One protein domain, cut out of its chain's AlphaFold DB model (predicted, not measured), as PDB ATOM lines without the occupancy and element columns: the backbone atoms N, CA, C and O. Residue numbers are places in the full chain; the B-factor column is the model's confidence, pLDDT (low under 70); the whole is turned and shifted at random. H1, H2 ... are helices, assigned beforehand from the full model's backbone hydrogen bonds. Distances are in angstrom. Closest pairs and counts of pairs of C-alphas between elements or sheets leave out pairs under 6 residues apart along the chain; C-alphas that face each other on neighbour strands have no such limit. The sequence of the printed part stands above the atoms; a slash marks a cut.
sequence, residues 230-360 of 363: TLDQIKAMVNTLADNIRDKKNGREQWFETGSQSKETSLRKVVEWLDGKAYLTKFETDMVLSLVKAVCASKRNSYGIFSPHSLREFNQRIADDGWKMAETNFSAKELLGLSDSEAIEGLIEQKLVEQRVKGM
ATOM      1  N   THR A 230     100.746  89.541 139.196       81.19
ATOM      2  CA  THR A 230      99.618  90.292 138.604       81.19
ATOM      3  C   THR A 230     100.064  91.138 137.407       81.19
ATOM      4  O   THR A 230      99.318  91.289 136.445       81.19
ATOM      5  N   LEU A 231     101.302  91.640 137.429       85.38
ATOM      6  CA  LEU A 231     101.911  92.343 136.303       85.38
ATOM      7  C   LEU A 231     101.991  91.450 135.054       85.38
ATOM      8  O   LEU A 231     101.579  91.885 133.980       85.38
ATOM      9  N   ASP A 232     102.465  90.211 135.190       82.50
ATOM     10  CA  ASP A 232     102.595  89.274 134.065       82.50
ATOM     11  C   ASP A 232     101.228  88.884 133.488       82.50
ATOM     12  O   ASP A 232     101.057  88.850 132.268       82.50
ATOM     13  N   GLN A 233     100.226  88.679 134.349       80.56
ATOM     14  CA  GLN A 233      98.851  88.397 133.920       80.56
ATOM     15  C   GLN A 233      98.260  89.562 133.111       80.56
ATOM     16  O   GLN A 233      97.702  89.353 132.032       80.56
ATOM     17  N   ILE A 234      98.426  90.801 133.590       88.50
ATOM     18  CA  ILE A 234      97.944  91.999 132.886       88.50
ATOM     19  C   ILE A 234      98.690  92.174 131.561       88.50
ATOM     20  O   ILE A 234      98.056  92.429 130.538       88.50
ATOM     21  N   LYS A 235     100.017  91.990 131.536       88.31
ATOM     22  CA  LYS A 235     100.811  92.048 130.298       88.31
ATOM     23  C   LYS A 235     100.323  91.049 129.258       88.31
ATOM     24  O   LYS A 235     100.169  91.423 128.095       88.31
ATOM     25  N   ALA A 236     100.091  89.800 129.657       83.19
ATOM     26  CA  ALA A 236      99.592  88.766 128.760       83.19
ATOM     27  C   ALA A 236      98.207  89.137 128.220       83.19
ATOM     28  O   ALA A 236      98.030  89.191 127.008       83.19
ATOM     29  N   MET A 237      97.271  89.528 129.092       88.62
ATOM     30  CA  MET A 237      95.936  89.982 128.689       88.62
ATOM     31  C   MET A 237      95.999  91.123 127.658       88.62
ATOM     32  O   MET A 237      95.322  91.069 126.630       88.62
ATOM     33  N   VAL A 238      96.800  92.164 127.915       91.44
ATOM     34  CA  VAL A 238      96.908  93.326 127.018       91.44
ATOM     35  C   VAL A 238      97.562  92.944 125.686       91.44
ATOM     36  O   VAL A 238      97.087  93.388 124.638       91.44
ATOM     37  N   ASN A 239      98.595  92.092 125.698       89.00
ATOM     38  CA  ASN A 239      99.204  91.569 124.471       89.00
ATOM     39  C   ASN A 239      98.206  90.753 123.653       89.00
ATOM     40  O   ASN A 239      98.016  91.062 122.481       89.00
ATOM     41  N   THR A 240      97.498  89.802 124.263       84.38
ATOM     42  CA  THR A 240      96.506  88.983 123.561       84.38
ATOM     43  C   THR A 240      95.386  89.835 122.966       84.38
ATOM     44  O   THR A 240      94.989  89.623 121.823       84.38
ATOM     45  N   LEU A 241      94.912  90.860 123.684       88.69
ATOM     46  CA  LEU A 241      93.945  91.816 123.136       88.69
ATOM     47  C   LEU A 241      94.510  92.555 121.913       88.69
ATOM     48  O   LEU A 241      93.800  92.701 120.917       88.69
ATOM     49  N   ALA A 242      95.767  93.007 121.971       88.50
ATOM     50  CA  ALA A 242      96.436  93.681 120.859       88.50
ATOM     51  C   ALA A 242      96.633  92.745 119.654       88.50
ATOM     52  O   ALA A 242      96.266  93.112 118.537       88.50
ATOM     53  N   ASP A 243      97.130  91.526 119.876       86.25
ATOM     54  CA  ASP A 243      97.330  90.498 118.850       86.25
ATOM     55  C   ASP A 243      96.001  90.095 118.206       86.25
ATOM     56  O   ASP A 243      95.870  90.129 116.985       86.25
ATOM     57  N   ASN A 244      94.955  89.849 118.997       84.00
ATOM     58  CA  ASN A 244      93.631  89.538 118.466       84.00
ATOM     59  C   ASN A 244      93.041  90.710 117.658       84.00
ATOM     60  O   ASN A 244      92.186  90.493 116.793       84.00
ATOM     61  N   ILE A 245      93.386  91.968 117.969       84.50
ATOM     62  CA  ILE A 245      92.955  93.138 117.182       84.50
ATOM     63  C   ILE A 245      93.734  93.201 115.865       84.50
ATOM     64  O   ILE A 245      93.104  93.378 114.820       84.50
ATOM     65  N   ARG A 246      95.062  93.028 115.913       84.94
ATOM     66  CA  ARG A 246      95.958  93.021 114.745       84.94
ATOM     67  C   ARG A 246      95.592  91.907 113.766       84.94
ATOM     68  O   ARG A 246      95.380  92.168 112.585       84.94
ATOM     69  N   ASP A 247      95.439  90.692 114.282       81.31
ATOM     70  CA  ASP A 247      95.224  89.470 113.504       81.31
ATOM     71  C   ASP A 247      93.745  89.265 113.137       81.31
ATOM     72  O   ASP A 247      93.383  88.266 112.526       81.31
ATOM     73  N   LYS A 248      92.863  90.199 113.525       76.06
ATOM     74  CA  LYS A 248      91.414  90.161 113.259       76.06
ATOM     75  C   LYS A 248      90.727  88.844 113.699       76.06
ATOM     76  O   LYS A 248      89.682  88.481 113.157       76.06
ATOM     77  N   LYS A 249      91.238  88.183 114.745       72.81
ATOM     78  CA  LYS A 249      90.667  86.954 115.333       72.81
ATOM     79  C   LYS A 249      89.272  87.176 115.945       72.81
ATOM     80  O   LYS A 249      88.839  88.312 116.156       72.81
ATOM     81  N   ASN A 250      88.560  86.090 116.256       65.50
ATOM     82  CA  ASN A 250      87.262  86.096 116.955       65.50
ATOM     83  C   ASN A 250      86.157  86.877 116.217       65.50
ATOM     84  O   ASN A 250      85.447  87.698 116.804       65.50
ATOM     85  N   GLY A 251      86.033  86.642 114.905       62.91
ATOM     86  CA  GLY A 251      84.986  87.235 114.062       62.91
ATOM     87  C   GLY A 251      85.250  88.683 113.631       62.91
ATOM     88  O   GLY A 251      84.343  89.350 113.135       62.91
ATOM     89  N   ARG A 252      86.479  89.199 113.802       67.25
ATOM     90  CA  ARG A 252      86.855  90.572 113.409       67.25
ATOM     91  C   ARG A 252      87.246  90.705 111.930       67.25
ATOM     92  O   ARG A 252      87.485  91.830 111.488       67.25
ATOM     93  N   GLU A 253      87.271  89.609 111.171       57.12
ATOM     94  CA  GLU A 253      87.739  89.561 109.777       57.12
ATOM     95  C   GLU A 253      86.889  90.372 108.792       57.12
ATOM     96  O   GLU A 253      87.423  90.852 107.796       57.12
ATOM     97  N   GLN A 254      85.595  90.578 109.056       50.19
ATOM     98  CA  GLN A 254      84.689  90.976 107.974       50.19
ATOM     99  C   GLN A 254      84.204  92.435 107.944       50.19
ATOM    100  O   GLN A 254      83.584  92.784 106.946       50.19
ATOM    101  N   TRP A 255      84.423  93.298 108.952       50.09
ATOM    102  CA  TRP A 255      83.572  94.508 109.010       50.09
ATOM    103  C   TRP A 255      84.186  95.908 109.122       50.09
ATOM    104  O   TRP A 255      83.544  96.811 108.605       50.09
ATOM    105  N   PHE A 256      85.361  96.196 109.700       51.50
ATOM    106  CA  PHE A 256      85.782  97.615 109.817       51.50
ATOM    107  C   PHE A 256      87.298  97.787 109.996       51.50
ATOM    108  O   PHE A 256      87.850  97.304 110.980       51.50
ATOM    109  N   GLU A 257      87.984  98.499 109.099       52.56
ATOM    110  CA  GLU A 257      89.435  98.751 109.208       52.56
ATOM    111  C   GLU A 257      89.771  99.976 110.078       52.56
ATOM    112  O   GLU A 257      90.754  99.973 110.823       52.56
ATOM    113  N   THR A 258      88.914 100.998 110.078       57.22
ATOM    114  CA  THR A 258      89.151 102.287 110.740       57.22
ATOM    115  C   THR A 258      89.242 102.166 112.268       57.22
ATOM    116  O   THR A 258      88.393 101.556 112.915       57.22
ATOM    117  N   GLY A 259      90.288 102.742 112.872       65.81
ATOM    118  CA  GLY A 259      90.479 102.821 114.332       65.81
ATOM    119  C   GLY A 259      91.079 101.580 115.014       65.81
ATOM    120  O   GLY A 259      91.494 101.669 116.166       65.81
ATOM    121  N   SER A 260      91.186 100.442 114.318       75.00
ATOM    122  CA  SER A 260      91.795  99.209 114.859       75.00
ATOM    123  C   SER A 260      93.277  99.401 115.171       75.00
ATOM    124  O   SER A 260      93.726  99.037 116.252       75.00
ATOM    125  N   GLN A 261      93.991 100.061 114.252       79.00
ATOM    126  CA  GLN A 261      95.413 100.360 114.393       79.00
ATOM    127  C   GLN A 261      95.687 101.233 115.618       79.00
ATOM    128  O   GLN A 261      96.576 100.942 116.398       79.00
ATOM    129  N   SER A 262      94.877 102.273 115.842       82.31
ATOM    130  CA  SER A 262      95.048 103.163 116.998       82.31
ATOM    131  C   SER A 262      94.814 102.436 118.328       82.31
ATOM    132  O   SER A 262      95.560 102.671 119.279       82.31
ATOM    133  N   LYS A 263      93.841 101.511 118.399       86.62
ATOM    134  CA  LYS A 263      93.649 100.660 119.587       86.62
ATOM    135  C   LYS A 263      94.825  99.727 119.813       86.62
ATOM    136  O   LYS A 263      95.314  99.648 120.932       86.62
ATOM    137  N   GLU A 264      95.259  99.032 118.765       89.31
ATOM    138  CA  GLU A 264      96.408  98.130 118.828       89.31
ATOM    139  C   GLU A 264      97.654  98.881 119.308       89.31
ATOM    140  O   GLU A 264      98.250  98.486 120.305       89.31
ATOM    141  N   THR A 265      97.978 100.021 118.685       88.38
ATOM    142  CA  THR A 265      99.086 100.888 119.101       88.38
ATOM    143  C   THR A 265      98.957 101.297 120.567       88.38
ATOM    144  O   THR A 265      99.916 101.150 121.316       88.38
ATOM    145  N   SER A 266      97.777 101.745 121.010       90.06
ATOM    146  CA  SER A 266      97.568 102.169 122.404       90.06
ATOM    147  C   SER A 266      97.777 101.018 123.394       90.06
ATOM    148  O   SER A 266      98.432 101.195 124.416       90.06
ATOM    149  N   LEU A 267      97.266  99.818 123.088       92.38
ATOM    150  CA  LEU A 267      97.481  98.629 123.919       92.38
ATOM    151  C   LEU A 267      98.961  98.229 123.951       92.38
ATOM    152  O   LEU A 267      99.476  97.905 125.016       92.38
ATOM    153  N   ARG A 268      99.675  98.319 122.823       92.62
ATOM    154  CA  ARG A 268     101.128  98.085 122.785       92.62
ATOM    155  C   ARG A 268     101.893  99.091 123.638       92.62
ATOM    156  O   ARG A 268     102.812  98.683 124.336       92.62
ATOM    157  N   LYS A 269     101.486 100.363 123.665       92.31
ATOM    158  CA  LYS A 269     102.084 101.359 124.570       92.31
ATOM    159  C   LYS A 269     101.856 101.020 126.039       92.31
ATOM    160  O   LYS A 269     102.785 101.135 126.834       92.31
ATOM    161  N   VAL A 270     100.674 100.514 126.394       92.75
ATOM    162  CA  VAL A 270     100.424  99.988 127.748       92.75
ATOM    163  C   VAL A 270     101.378  98.840 128.075       92.75
ATOM    164  O   VAL A 270     101.949  98.830 129.161       92.75
ATOM    165  N   VAL A 271     101.621  97.918 127.141       91.69
ATOM    166  CA  VAL A 271     102.602  96.834 127.337       91.69
ATOM    167  C   VAL A 271     104.022  97.376 127.509       91.69
ATOM    168  O   VAL A 271     104.703  96.948 128.434       91.69
ATOM    169  N   GLU A 272     104.456  98.329 126.679       91.19
ATOM    170  CA  GLU A 272     105.777  98.968 126.801       91.19
ATOM    171  C   GLU A 272     105.972  99.599 128.187       91.19
ATOM    172  O   GLU A 272     107.011  99.408 128.818       91.19
ATOM    173  N   TRP A 273     104.957 100.298 128.705       93.94
ATOM    174  CA  TRP A 273     105.001 100.860 130.056       93.94
ATOM    175  C   TRP A 273     105.066  99.770 131.136       93.94
ATOM    176  O   TRP A 273     105.883  99.857 132.054       93.94
ATOM    177  N   LEU A 274     104.258  98.710 131.012       92.50
ATOM    178  CA  LEU A 274     104.295  97.570 131.934       92.50
ATOM    179  C   LEU A 274     105.668  96.875 131.919       92.50
ATOM    180  O   LEU A 274     106.108  96.355 132.945       92.50
ATOM    181  N   ASP A 275     106.357  96.841 130.776       89.88
ATOM    182  CA  ASP A 275     107.705  96.275 130.635       89.88
ATOM    183  C   ASP A 275     108.779  97.050 131.406       89.88
ATOM    184  O   ASP A 275     109.754  96.444 131.846       89.88
ATOM    185  N   GLY A 276     108.552  98.335 131.684       87.94
ATOM    186  CA  GLY A 276     109.405  99.143 132.559       87.94
ATOM    187  C   GLY A 276     109.174  98.942 134.064       87.94
ATOM    188  O   GLY A 276     109.902  99.526 134.868       87.94
ATOM    189  N   LYS A 277     108.177  98.150 134.481       88.00
ATOM    190  CA  LYS A 277     107.803  97.979 135.898       88.00
ATOM    191  C   LYS A 277     108.275  96.634 136.454       88.00
ATOM    192  O   LYS A 277     108.199  95.607 135.787       88.00
ATOM    193  N   ALA A 278     108.718  96.639 137.713       83.69
ATOM    194  CA  ALA A 278     109.060  95.420 138.456       83.69
ATOM    195  C   ALA A 278     107.844  94.799 139.169       83.69
ATOM    196  O   ALA A 278     107.763  93.587 139.332       83.69
ATOM    197  N   TYR A 279     106.901  95.634 139.606       84.25
ATOM    198  CA  TYR A 279     105.635  95.244 140.226       84.25
ATOM    199  C   TYR A 279     104.601  96.357 140.010       84.25
ATOM    200  O   TYR A 279     104.970  97.477 139.658       84.25
ATOM    201  N   LEU A 280     103.320  96.052 140.236       86.06
ATOM    202  CA  LEU A 280     102.238  97.040 140.237       86.06
ATOM    203  C   LEU A 280     101.671  97.189 141.641       86.06
ATOM    204  O   LEU A 280     101.349  96.205 142.312       86.06
ATOM    205  N   THR A 281     101.507  98.430 142.077       87.50
ATOM    206  CA  THR A 281     100.673  98.739 143.236       87.50
ATOM    207  C   THR A 281      99.197  98.510 142.904       87.50
ATOM    208  O   THR A 281      98.795  98.504 141.742       87.50
ATOM    209  N   LYS A 282      98.345  98.366 143.927       84.62
ATOM    210  CA  LYS A 282      96.892  98.220 143.724       84.62
ATOM    211  C   LYS A 282      96.303  99.366 142.893       84.62
ATOM    212  O   LYS A 282      95.493  99.123 142.010       84.62
ATOM    213  N   PHE A 283      96.736 100.598 143.164       86.62
ATOM    214  CA  PHE A 283      96.284 101.765 142.417       86.62
ATOM    215  C   PHE A 283      96.682 101.675 140.939       86.62
ATOM    216  O   PHE A 283      95.834 101.858 140.072       86.62
ATOM    217  N   GLU A 284      97.944 101.356 140.643       89.31
ATOM    218  CA  GLU A 284      98.409 101.202 139.259       89.31
ATOM    219  C   GLU A 284      97.666 100.073 138.540       89.31
ATOM    220  O   GLU A 284      97.243 100.260 137.404       89.31
ATOM    221  N   THR A 285      97.432  98.944 139.213       88.81
ATOM    222  CA  THR A 285      96.599  97.851 138.695       88.81
ATOM    223  C   THR A 285      95.202  98.350 138.323       88.81
ATOM    224  O   THR A 285      94.778  98.190 137.180       88.81
ATOM    225  N   ASP A 286      94.504  99.018 139.247       87.75
ATOM    226  CA  ASP A 286      93.155  99.542 139.010       87.75
ATOM    227  C   ASP A 286      93.134 100.559 137.851       87.75
ATOM    228  O   ASP A 286      92.220 100.544 137.017       87.75
ATOM    229  N   MET A 287      94.151 101.425 137.767       89.25
ATOM    230  CA  MET A 287      94.281 102.421 136.701       89.25
ATOM    231  C   MET A 287      94.544 101.786 135.341       89.25
ATOM    232  O   MET A 287      93.874 102.140 134.373       89.25
ATOM    233  N   VAL A 288      95.480 100.842 135.252       91.56
ATOM    234  CA  VAL A 288      95.831 100.171 133.994       91.56
ATOM    235  C   VAL A 288      94.652  99.366 133.473       91.56
ATOM    236  O   VAL A 288      94.315  99.482 132.297       91.56
ATOM    237  N   LEU A 289      93.969  98.603 134.331       91.94
ATOM    238  CA  LEU A 289      92.775  97.860 133.924       91.94
ATOM    239  C   LEU A 289      91.681  98.810 133.416       91.94
ATOM    240  O   LEU A 289      91.080  98.566 132.368       91.94
ATOM    241  N   SER A 290      91.474  99.940 134.095       90.38
ATOM    242  CA  SER A 290      90.528 100.970 133.649       90.38
ATOM    243  C   SER A 290      90.936 101.606 132.312       90.38
ATOM    244  O   SER A 290      90.082 101.856 131.459       90.38
ATOM    245  N   LEU A 291      92.232 101.851 132.104       91.81
ATOM    246  CA  LEU A 291      92.773 102.421 130.870       91.81
ATOM    247  C   LEU A 291      92.589 101.455 129.699       91.81
ATOM    248  O   LEU A 291      92.065 101.843 128.656       91.81
ATOM    249  N   VAL A 292      92.939 100.182 129.889       92.81
ATOM    250  CA  VAL A 292      92.749  99.120 128.892       92.81
ATOM    251  C   VAL A 292      91.267  98.985 128.548       92.81
ATOM    252  O   VAL A 292      90.916  98.988 127.367       92.81
ATOM    253  N   LYS A 293      90.374  98.985 129.548       91.50
ATOM    254  CA  LYS A 293      88.920  99.014 129.332       91.50
ATOM    255  C   LYS A 293      88.509 100.184 128.441       91.50
ATOM    256  O   LYS A 293      87.749  99.987 127.493       91.50
ATOM    257  N   ALA A 294      89.003 101.389 128.725       88.44
ATOM    258  CA  ALA A 294      88.672 102.599 127.977       88.44
ATOM    259  C   ALA A 294      89.191 102.554 126.528       88.44
ATOM    260  O   ALA A 294      88.441 102.860 125.595       88.44
ATOM    261  N   VAL A 295      90.421 102.077 126.312       89.81
ATOM    262  CA  VAL A 295      90.983 101.826 124.972       89.81
ATOM    263  C   VAL A 295      90.126 100.802 124.219       89.81
ATOM    264  O   VAL A 295      89.704 101.050 123.086       89.81
ATOM    265  N   CYS A 296      89.775  99.684 124.854       87.94
ATOM    266  CA  CYS A 296      88.923  98.647 124.274       87.94
ATOM    267  C   CYS A 296      87.504  99.156 123.962       87.94
ATOM    268  O   CYS A 296      86.938  98.766 122.935       87.94
ATOM    269  N   ALA A 297      86.957 100.046 124.796       85.38
ATOM    270  CA  ALA A 297      85.634 100.651 124.656       85.38
ATOM    271  C   ALA A 297      85.559 101.760 123.597       85.38
ATOM    272  O   ALA A 297      84.459 102.054 123.119       85.38
ATOM    273  N   SER A 298      86.692 102.360 123.210       79.62
ATOM    274  CA  SER A 298      86.717 103.432 122.208       79.62
ATOM    275  C   SER A 298      85.999 102.983 120.922       79.62
ATOM    276  O   SER A 298      86.246 101.905 120.371       79.62
ATOM    277  N   LYS A 299      84.977 103.735 120.500       67.75
ATOM    278  CA  LYS A 299      84.062 103.296 119.433       67.75
ATOM    279  C   LYS A 299      84.700 103.445 118.048       67.75
ATOM    280  O   LYS A 299      85.506 104.337 117.814       67.75
ATOM    281  N   ARG A 300      84.280 102.576 117.119       56.00
ATOM    282  CA  ARG A 300      84.688 102.557 115.701       56.00
ATOM    283  C   ARG A 300      83.943 103.588 114.825       56.00
ATOM    284  O   ARG A 300      84.360 103.816 113.698       56.00
ATOM    285  N   ASN A 301      82.853 104.201 115.309       45.62
ATOM    286  CA  ASN A 301      82.032 105.192 114.589       45.62
ATOM    287  C   ASN A 301      80.998 105.894 115.507       45.62
ATOM    288  O   ASN A 301      80.683 105.421 116.601       45.62
ATOM    289  N   SER A 302      80.443 107.014 115.034       47.66
ATOM    290  CA  SER A 302      79.504 107.908 115.738       47.66
ATOM    291  C   SER A 302      78.107 107.324 116.010       47.66
ATOM    292  O   SER A 302      77.394 107.865 116.849       47.66
ATOM    293  N   TYR A 303      77.716 106.214 115.367       49.56
ATOM    294  CA  TYR A 303      76.365 105.639 115.504       49.56
ATOM    295  C   TYR A 303      76.221 104.581 116.607       49.56
ATOM    296  O   TYR A 303      75.112 104.303 117.036       49.56
ATOM    297  N   GLY A 304      77.322 104.034 117.134       51.53
ATOM    298  CA  GLY A 304      77.377 103.456 118.482       51.53
ATOM    299  C   GLY A 304      76.410 102.327 118.871       51.53
ATOM    300  O   GLY A 304      76.259 102.127 120.076       51.53
ATOM    301  N   ILE A 305      75.811 101.608 117.914       54.47
ATOM    302  CA  ILE A 305      74.755 100.600 118.149       54.47
ATOM    303  C   ILE A 305      75.299  99.286 118.752       54.47
ATOM    304  O   ILE A 305      74.588  98.619 119.496       54.47
ATOM    305  N   PHE A 306      76.566  98.928 118.505       59.88
ATOM    306  CA  PHE A 306      77.163  97.678 118.997       59.88
ATOM    307  C   PHE A 306      78.363  97.923 119.919       59.88
ATOM    308  O   PHE A 306      79.191  98.802 119.665       59.88
ATOM    309  N   SER A 307      78.471  97.121 120.985       66.69
ATOM    310  CA  SER A 307      79.639  97.119 121.873       66.69
ATOM    311  C   SER A 307      80.874  96.565 121.140       66.69
ATOM    312  O   SER A 307      80.755  95.545 120.451       66.69
ATOM    313  N   PRO A 308      82.066  97.185 121.264       77.06
ATOM    314  CA  PRO A 308      83.276  96.676 120.624       77.06
ATOM    315  C   PRO A 308      83.620  95.249 121.074       77.06
ATOM    316  O   PRO A 308      83.638  94.958 122.269       77.06
ATOM    317  N   HIS A 309      83.993  94.367 120.141       79.44
ATOM    318  CA  HIS A 309      84.429  93.001 120.480       79.44
ATOM    319  C   HIS A 309      85.623  92.974 121.441       79.44
ATOM    320  O   HIS A 309      85.683  92.108 122.304       79.44
ATOM    321  N   SER A 310      86.536  93.942 121.331       83.31
ATOM    322  CA  SER A 310      87.660  94.111 122.257       83.31
ATOM    323  C   SER A 310      87.212  94.414 123.689       83.31
ATOM    324  O   SER A 310      87.863  93.982 124.628       83.31
ATOM    325  N   LEU A 311      86.102  95.145 123.870       87.19
ATOM    326  CA  LEU A 311      85.541  95.418 125.196       87.19
ATOM    327  C   LEU A 311      84.864  94.172 125.773       87.19
ATOM    328  O   LEU A 311      84.995  93.906 126.962       87.19
ATOM    329  N   ARG A 312      84.163  93.397 124.935       82.88
ATOM    330  CA  ARG A 312      83.576  92.119 125.359       82.88
ATOM    331  C   ARG A 312      84.659  91.133 125.802       82.88
ATOM    332  O   ARG A 312      84.528  90.563 126.873       82.88
ATOM    333  N   GLU A 313      85.715  90.974 125.003       83.56
ATOM    334  CA  GLU A 313      86.848  90.100 125.333       83.56
ATOM    335  C   GLU A 313      87.547  90.545 126.622       83.56
ATOM    336  O   GLU A 313      87.792  89.726 127.497       83.56
ATOM    337  N   PHE A 314      87.798  91.848 126.773       89.44
ATOM    338  CA  PHE A 314      88.358  92.392 128.004       89.44
ATOM    339  C   PHE A 314      87.477  92.069 129.222       89.44
ATOM    340  O   PHE A 314      87.968  91.510 130.193       89.44
ATOM    341  N   ASN A 315      86.172  92.361 129.167       87.19
ATOM    342  CA  ASN A 315      85.266  92.091 130.288       87.19
ATOM    343  C   ASN A 315      85.188  90.596 130.635       87.19
ATOM    344  O   ASN A 315      85.063  90.269 131.811       87.19
ATOM    345  N   GLN A 316      85.261  89.717 129.630       82.69
ATOM    346  CA  GLN A 316      85.309  88.272 129.841       82.69
ATOM    347  C   GLN A 316      86.570  87.884 130.625       82.69
ATOM    348  O   GLN A 316      86.450  87.280 131.682       82.69
ATOM    349  N   ARG A 317      87.754  88.347 130.195       83.38
ATOM    350  CA  ARG A 317      89.025  88.077 130.893       83.38
ATOM    351  C   ARG A 317      89.046  88.619 132.324       83.38
ATOM    352  O   ARG A 317      89.453  87.908 133.230       83.38
ATOM    353  N   ILE A 318      88.539  89.835 132.555       86.12
ATOM    354  CA  ILE A 318      88.414  90.398 133.913       86.12
ATOM    355  C   ILE A 318      87.555  89.507 134.819       86.12
ATOM    356  O   ILE A 318      87.890  89.327 135.990       86.12
ATOM    357  N   ALA A 319      86.443  88.982 134.293       79.62
ATOM    358  CA  ALA A 319      85.567  88.088 135.040       79.62
ATOM    359  C   ALA A 319      86.244  86.740 135.323       79.62
ATOM    360  O   ALA A 319      86.201  86.283 136.463       79.62
ATOM    361  N   ASP A 320      86.907  86.157 134.320       70.44
ATOM    362  CA  ASP A 320      87.612  84.874 134.429       70.44
ATOM    363  C   ASP A 320      88.797  84.941 135.410       70.44
ATOM    364  O   ASP A 320      88.997  84.021 136.199       70.44
ATOM    365  N   ASP A 321      89.533  86.058 135.440       70.06
ATOM    366  CA  ASP A 321      90.644  86.297 136.377       70.06
ATOM    367  C   ASP A 321      90.166  86.732 137.789       70.06
ATOM    368  O   ASP A 321      90.975  86.955 138.698       70.06
ATOM    369  N   GLY A 322      88.852  86.895 137.996       70.06
ATOM    370  CA  GLY A 322      88.262  87.328 139.268       70.06
ATOM    371  C   GLY A 322      88.641  88.756 139.686       70.06
ATOM    372  O   GLY A 322      88.578  89.104 140.872       70.06
ATOM    373  N   TRP A 323      89.068  89.597 138.741       80.69
ATOM    374  CA  TRP A 323      89.515  90.955 139.032       80.69
ATOM    375  C   TRP A 323      88.340  91.907 139.250       80.69
ATOM    376  O   TRP A 323      87.339  91.912 138.534       80.69
ATOM    377  N   LYS A 324      88.484  92.777 140.252       75.81
ATOM    378  CA  LYS A 324      87.569  93.896 140.490       75.81
ATOM    379  C   LYS A 324      88.210  95.156 139.935       75.81
ATOM    380  O   LYS A 324      89.344  95.456 140.282       75.81
ATOM    381  N   MET A 325      87.479  95.896 139.109       72.75
ATOM    382  CA  MET A 325      87.956  97.169 138.569       72.75
ATOM    383  C   MET A 325      87.306  98.337 139.298       72.75
ATOM    384  O   MET A 325      86.084  98.371 139.452       72.75
ATOM    385  N   ALA A 326      88.113  99.323 139.683       75.12
ATOM    386  CA  ALA A 326      87.598 100.632 140.050       75.12
ATOM    387  C   ALA A 326      87.011 101.338 138.815       75.12
ATOM    388  O   ALA A 326      87.527 101.207 137.705       75.12
ATOM    389  N   GLU A 327      85.943 102.115 138.985       70.25
ATOM    390  CA  GLU A 327      85.418 102.938 137.894       70.25
ATOM    391  C   GLU A 327      86.263 104.205 137.738       70.25
ATOM    392  O   GLU A 327      86.073 105.195 138.443       70.25
ATOM    393  N   THR A 328      87.206 104.173 136.793       79.62
ATOM    394  CA  THR A 328      87.967 105.358 136.380       79.62
ATOM    395  C   THR A 328      87.645 105.702 134.935       79.62
ATOM    396  O   THR A 328      87.735 104.856 134.047       79.62
ATOM    397  N   ASN A 329      87.261 106.957 134.699       79.31
ATOM    398  CA  ASN A 329      86.901 107.449 133.374       79.31
ATOM    399  C   ASN A 329      88.079 108.172 132.716       79.31
ATOM    400  O   ASN A 329      88.725 109.016 133.341       79.31
ATOM    401  N   PHE A 330      88.282 107.883 131.432       85.00
ATOM    402  CA  PHE A 330      89.243 108.557 130.565       85.00
ATOM    403  C   PHE A 330      88.497 109.249 129.423       85.00
ATOM    404  O   PHE A 330      87.619 108.670 128.780       85.00
ATOM    405  N   SER A 331      88.833 110.507 129.182       82.25
ATOM    406  CA  SER A 331      88.343 111.302 128.063       82.25
ATOM    407  C   SER A 331      88.973 110.851 126.746       82.25
ATOM    408  O   SER A 331      90.077 110.311 126.702       82.25
ATOM    409  N   ALA A 332      88.302 111.141 125.630       77.88
ATOM    410  CA  ALA A 332      88.841 110.847 124.302       77.88
ATOM    411  C   ALA A 332      90.196 111.535 124.046       77.88
ATOM    412  O   ALA A 332      91.041 110.977 123.354       77.88
ATOM    413  N   LYS A 333      90.418 112.725 124.624       81.75
ATOM    414  CA  LYS A 333      91.688 113.453 124.504       81.75
ATOM    415  C   LYS A 333      92.823 112.733 125.236       81.75
ATOM    416  O   LYS A 333      93.908 112.637 124.679       81.75
ATOM    417  N   GLU A 334      92.566 112.218 126.439       84.75
ATOM    418  CA  GLU A 334      93.546 111.421 127.194       84.75
ATOM    419  C   GLU A 334      93.905 110.139 126.427       84.75
ATOM    420  O   GLU A 334      95.080 109.827 126.283       84.75
ATOM    421  N   LEU A 335      92.914 109.453 125.843       84.19
ATOM    422  CA  LEU A 335      93.150 108.236 125.055       84.19
ATOM    423  C   LEU A 335      93.914 108.494 123.743       84.19
ATOM    424  O   LEU A 335      94.722 107.667 123.338       84.19
ATOM    425  N   LEU A 336      93.680 109.631 123.078       79.62
ATOM    426  CA  LEU A 336      94.437 110.032 121.883       79.62
ATOM    427  C   LEU A 336      95.882 110.445 122.202       79.62
ATOM    428  O   LEU A 336      96.723 110.439 121.309       79.62
ATOM    429  N   GLY A 337      96.154 110.823 123.453       80.81
ATOM    430  CA  GLY A 337      97.468 111.255 123.927       80.81
ATOM    431  C   GLY A 337      98.409 110.119 124.334       80.81
ATOM    432  O   GLY A 337      99.510 110.410 124.783       80.81
ATOM    433  N   LEU A 338      98.012 108.849 124.192       84.38
ATOM    434  CA  LEU A 338      98.824 107.679 124.558       84.38
ATOM    435  C   LEU A 338      99.908 107.389 123.498       84.38
ATOM    436  O   LEU A 338      99.865 106.363 122.816       84.38
ATOM    437  N   SER A 339     100.848 108.317 123.309       80.56
ATOM    438  CA  SER A 339     101.881 108.237 122.264       80.56
ATOM    439  C   SER A 339     103.036 107.293 122.596       80.56
ATOM    440  O   SER A 339     103.638 106.725 121.685       80.56
ATOM    441  N   ASP A 340     103.344 107.117 123.877       85.25
ATOM    442  CA  ASP A 340     104.513 106.400 124.389       85.25
ATOM    443  C   ASP A 340     104.305 106.001 125.864       85.25
ATOM    444  O   ASP A 340     103.250 106.251 126.457       85.25
ATOM    445  N   SER A 341     105.300 105.332 126.450       83.81
ATOM    446  CA  SER A 341     105.263 104.894 127.846       83.81
ATOM    447  C   SER A 341     105.269 106.054 128.847       83.81
ATOM    448  O   SER A 341     104.646 105.936 129.899       83.81
ATOM    449  N   GLU A 342     105.932 107.174 128.539       87.81
ATOM    450  CA  GLU A 342     105.982 108.348 129.425       87.81
ATOM    451  C   GLU A 342     104.607 109.020 129.516       87.81
ATOM    452  O   GLU A 342     104.169 109.408 130.597       87.81
ATOM    453  N   ALA A 343     103.870 109.080 128.404       86.62
ATOM    454  CA  ALA A 343     102.501 109.583 128.372       86.62
ATOM    455  C   ALA A 343     101.548 108.745 129.245       86.62
ATOM    456  O   ALA A 343     100.638 109.287 129.876       86.62
ATOM    457  N   ILE A 344     101.763 107.426 129.311       88.75
ATOM    458  CA  ILE A 344     100.993 106.527 130.184       88.75
ATOM    459  C   ILE A 344     101.344 106.764 131.648       88.75
ATOM    460  O   ILE A 344     100.437 106.875 132.475       88.75
ATOM    461  N   GLU A 345     102.633 106.876 131.963       88.25
ATOM    462  CA  GLU A 345     103.090 107.182 133.318       88.25
ATOM    463  C   GLU A 345     102.506 108.509 133.811       88.25
ATOM    464  O   GLU A 345     101.842 108.538 134.848       88.25
ATOM    465  N   GLY A 346     102.626 109.570 133.009       88.69
ATOM    466  CA  GLY A 346     102.070 110.882 133.330       88.69
ATOM    467  C   GLY A 346     100.551 110.860 133.528       88.69
ATOM    468  O   GLY A 346     100.037 111.510 134.438       88.69
ATOM    469  N   LEU A 347      99.816 110.071 132.735       89.31
ATOM    470  CA  LEU A 347      98.367 109.922 132.895       89.31
ATOM    471  C   LEU A 347      98.000 109.214 134.209       89.31
ATOM    472  O   LEU A 347      97.067 109.635 134.898       89.31
ATOM    473  N   ILE A 348      98.722 108.151 134.574       88.06
ATOM    474  CA  ILE A 348      98.495 107.409 135.824       88.06
ATOM    475  C   ILE A 348      98.813 108.296 137.035       88.06
ATOM    476  O   ILE A 348      98.014 108.364 137.975       88.06
ATOM    477  N   GLU A 349      99.931 109.024 137.002       88.00
ATOM    478  CA  GLU A 349     100.315 109.968 138.055       88.00
ATOM    479  C   GLU A 349      99.296 111.101 138.208       88.00
ATOM    480  O   GLU A 349      98.882 111.422 139.326       88.00
ATOM    481  N   GLN A 350      98.812 111.662 137.097       87.81
ATOM    482  CA  GLN A 350      97.770 112.684 137.127       87.81
ATOM    483  C   GLN A 350      96.500 112.162 137.817       87.81
ATOM    484  O   GLN A 350      95.948 112.836 138.693       87.81
ATOM    485  N   LYS A 351      96.046 110.945 137.485       86.75
ATOM    486  CA  LYS A 351      94.861 110.340 138.119       86.75
ATOM    487  C   LYS A 351      95.072 110.042 139.601       86.75
ATOM    488  O   LYS A 351      94.127 110.177 140.382       86.75
ATOM    489  N   LEU A 352      96.295 109.704 140.010       82.94
ATOM    490  CA  LEU A 352      96.637 109.517 141.420       82.94
ATOM    491  C   LEU A 352      96.469 110.819 142.205       82.94
ATOM    492  O   LEU A 352      95.885 110.823 143.291       82.94
ATOM    493  N   VAL A 353      96.949 111.932 141.645       84.25
ATOM    494  CA  VAL A 353      96.797 113.262 142.244       84.25
ATOM    495  C   VAL A 353      95.319 113.656 142.312       84.25
ATOM    496  O   VAL A 353      94.854 114.071 143.373       84.25
ATOM    497  N   GLU A 354      94.551 113.456 141.239       83.50
ATOM    498  CA  GLU A 354      93.109 113.751 141.207       83.50
ATOM    499  C   GLU A 354      92.322 112.972 142.278       83.50
ATOM    500  O   GLU A 354      91.439 113.540 142.927       83.50
ATOM    501  N   GLN A 355      92.639 111.690 142.499       75.50
ATOM    502  CA  GLN A 355      92.003 110.897 143.558       75.50
ATOM    503  C   GLN A 355      92.382 111.380 144.960       75.50
ATOM    504  O   GLN A 355      91.508 111.481 145.821       75.50
ATOM    505  N   ARG A 356      93.657 111.721 145.195       77.12
ATOM    506  CA  ARG A 356      94.114 112.244 146.495       77.12
ATOM    507  C   ARG A 356      93.445 113.570 146.841       77.12
ATOM    508  O   ARG A 356      92.997 113.739 147.967       77.12
ATOM    509  N   VAL A 357      93.308 114.472 145.869       73.69
ATOM    510  CA  VAL A 357      92.640 115.767 146.066       73.69
ATOM    511  C   VAL A 357      91.141 115.589 146.339       73.69
ATOM    512  O   VAL A 357      90.601 116.247 147.222       73.69
ATOM    513  N   LYS A 358      90.462 114.660 145.650       64.12
ATOM    514  CA  LYS A 358      89.041 114.354 145.913       64.12
ATOM    515  C   LYS A 358      88.802 113.674 147.265       64.12
ATOM    516  O   LYS A 358      87.735 113.856 147.841       64.12
ATOM    517  N   GLY A 359      89.778 112.921 147.776       58.28
ATOM    518  CA  GLY A 359      89.735 112.315 149.112       58.28
ATOM    519  C   GLY A 359      89.954 113.300 150.267       58.28
ATOM    520  O   GLY A 359      89.726 112.930 151.411       58.28
ATOM    521  N   MET A 360      90.367 114.541 149.978       46.78
ATOM    522  CA  MET A 360      90.605 115.618 150.951       46.78
ATOM    523  C   MET A 360      89.523 116.714 150.895       46.78
ATOM    524  O   MET A 360      89.813 117.882 151.155       46.78
TER     525      MET A 360
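What this domain is: This is residues 230 to 360 of the 363 residues of an uncharacterized protein of Legionella birminghamensis (UniProt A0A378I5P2). Four helices, H1 to H4, make an up-and-down bundle, each helix running against the one before; the longest helix, H6, meets H2 near their ends as a corner, its residues 341 to 345 on residues 269 to 273, and runs on steeply past H3, touching its residues 283 to 288, while short H5 is near H2, H3 and H6. The printed part, 131 residues with six named helices, H1 to H6, and no named strand, is all helix. It is compact, radius of gyration of the C-alphas 14.5 A, spanning 48 by 30 by 26 A.

Where its parts are: H6, residues 341 to 358, is 26.1 A long between end C-alphas and ends at (89.041, 114.354, 145.913). H1, residues 230 to 246, 24.3 A, begins at (99.618, 90.292, 138.604). H2 is residues 260 to 275, H3 282 to 297, H4 309 to 320, H5 332 to 336.

How they stand to each other: Residues 341 to 345 of H6 touch residues 269 to 273 of H2, about perpendicular at 79 degrees; the closest C-alphas, Trp 273 and Ser 341, are 4.6 A apart. H1 and H2 form a hairpin at a shallow tilt of 22 degrees, closest C-alphas Ala 242 and Glu 264, 4.9 A. In H1 to H6 every O i to N i+4 pair is within hydrogen-bond range.

The domain as a whole: The printed part has no cut. Links H1 to H2, H3 to H4 and H4 to H5 are long. Residues 250 to 259, 299 to 307 and 358 to 360 have pLDDT under 70.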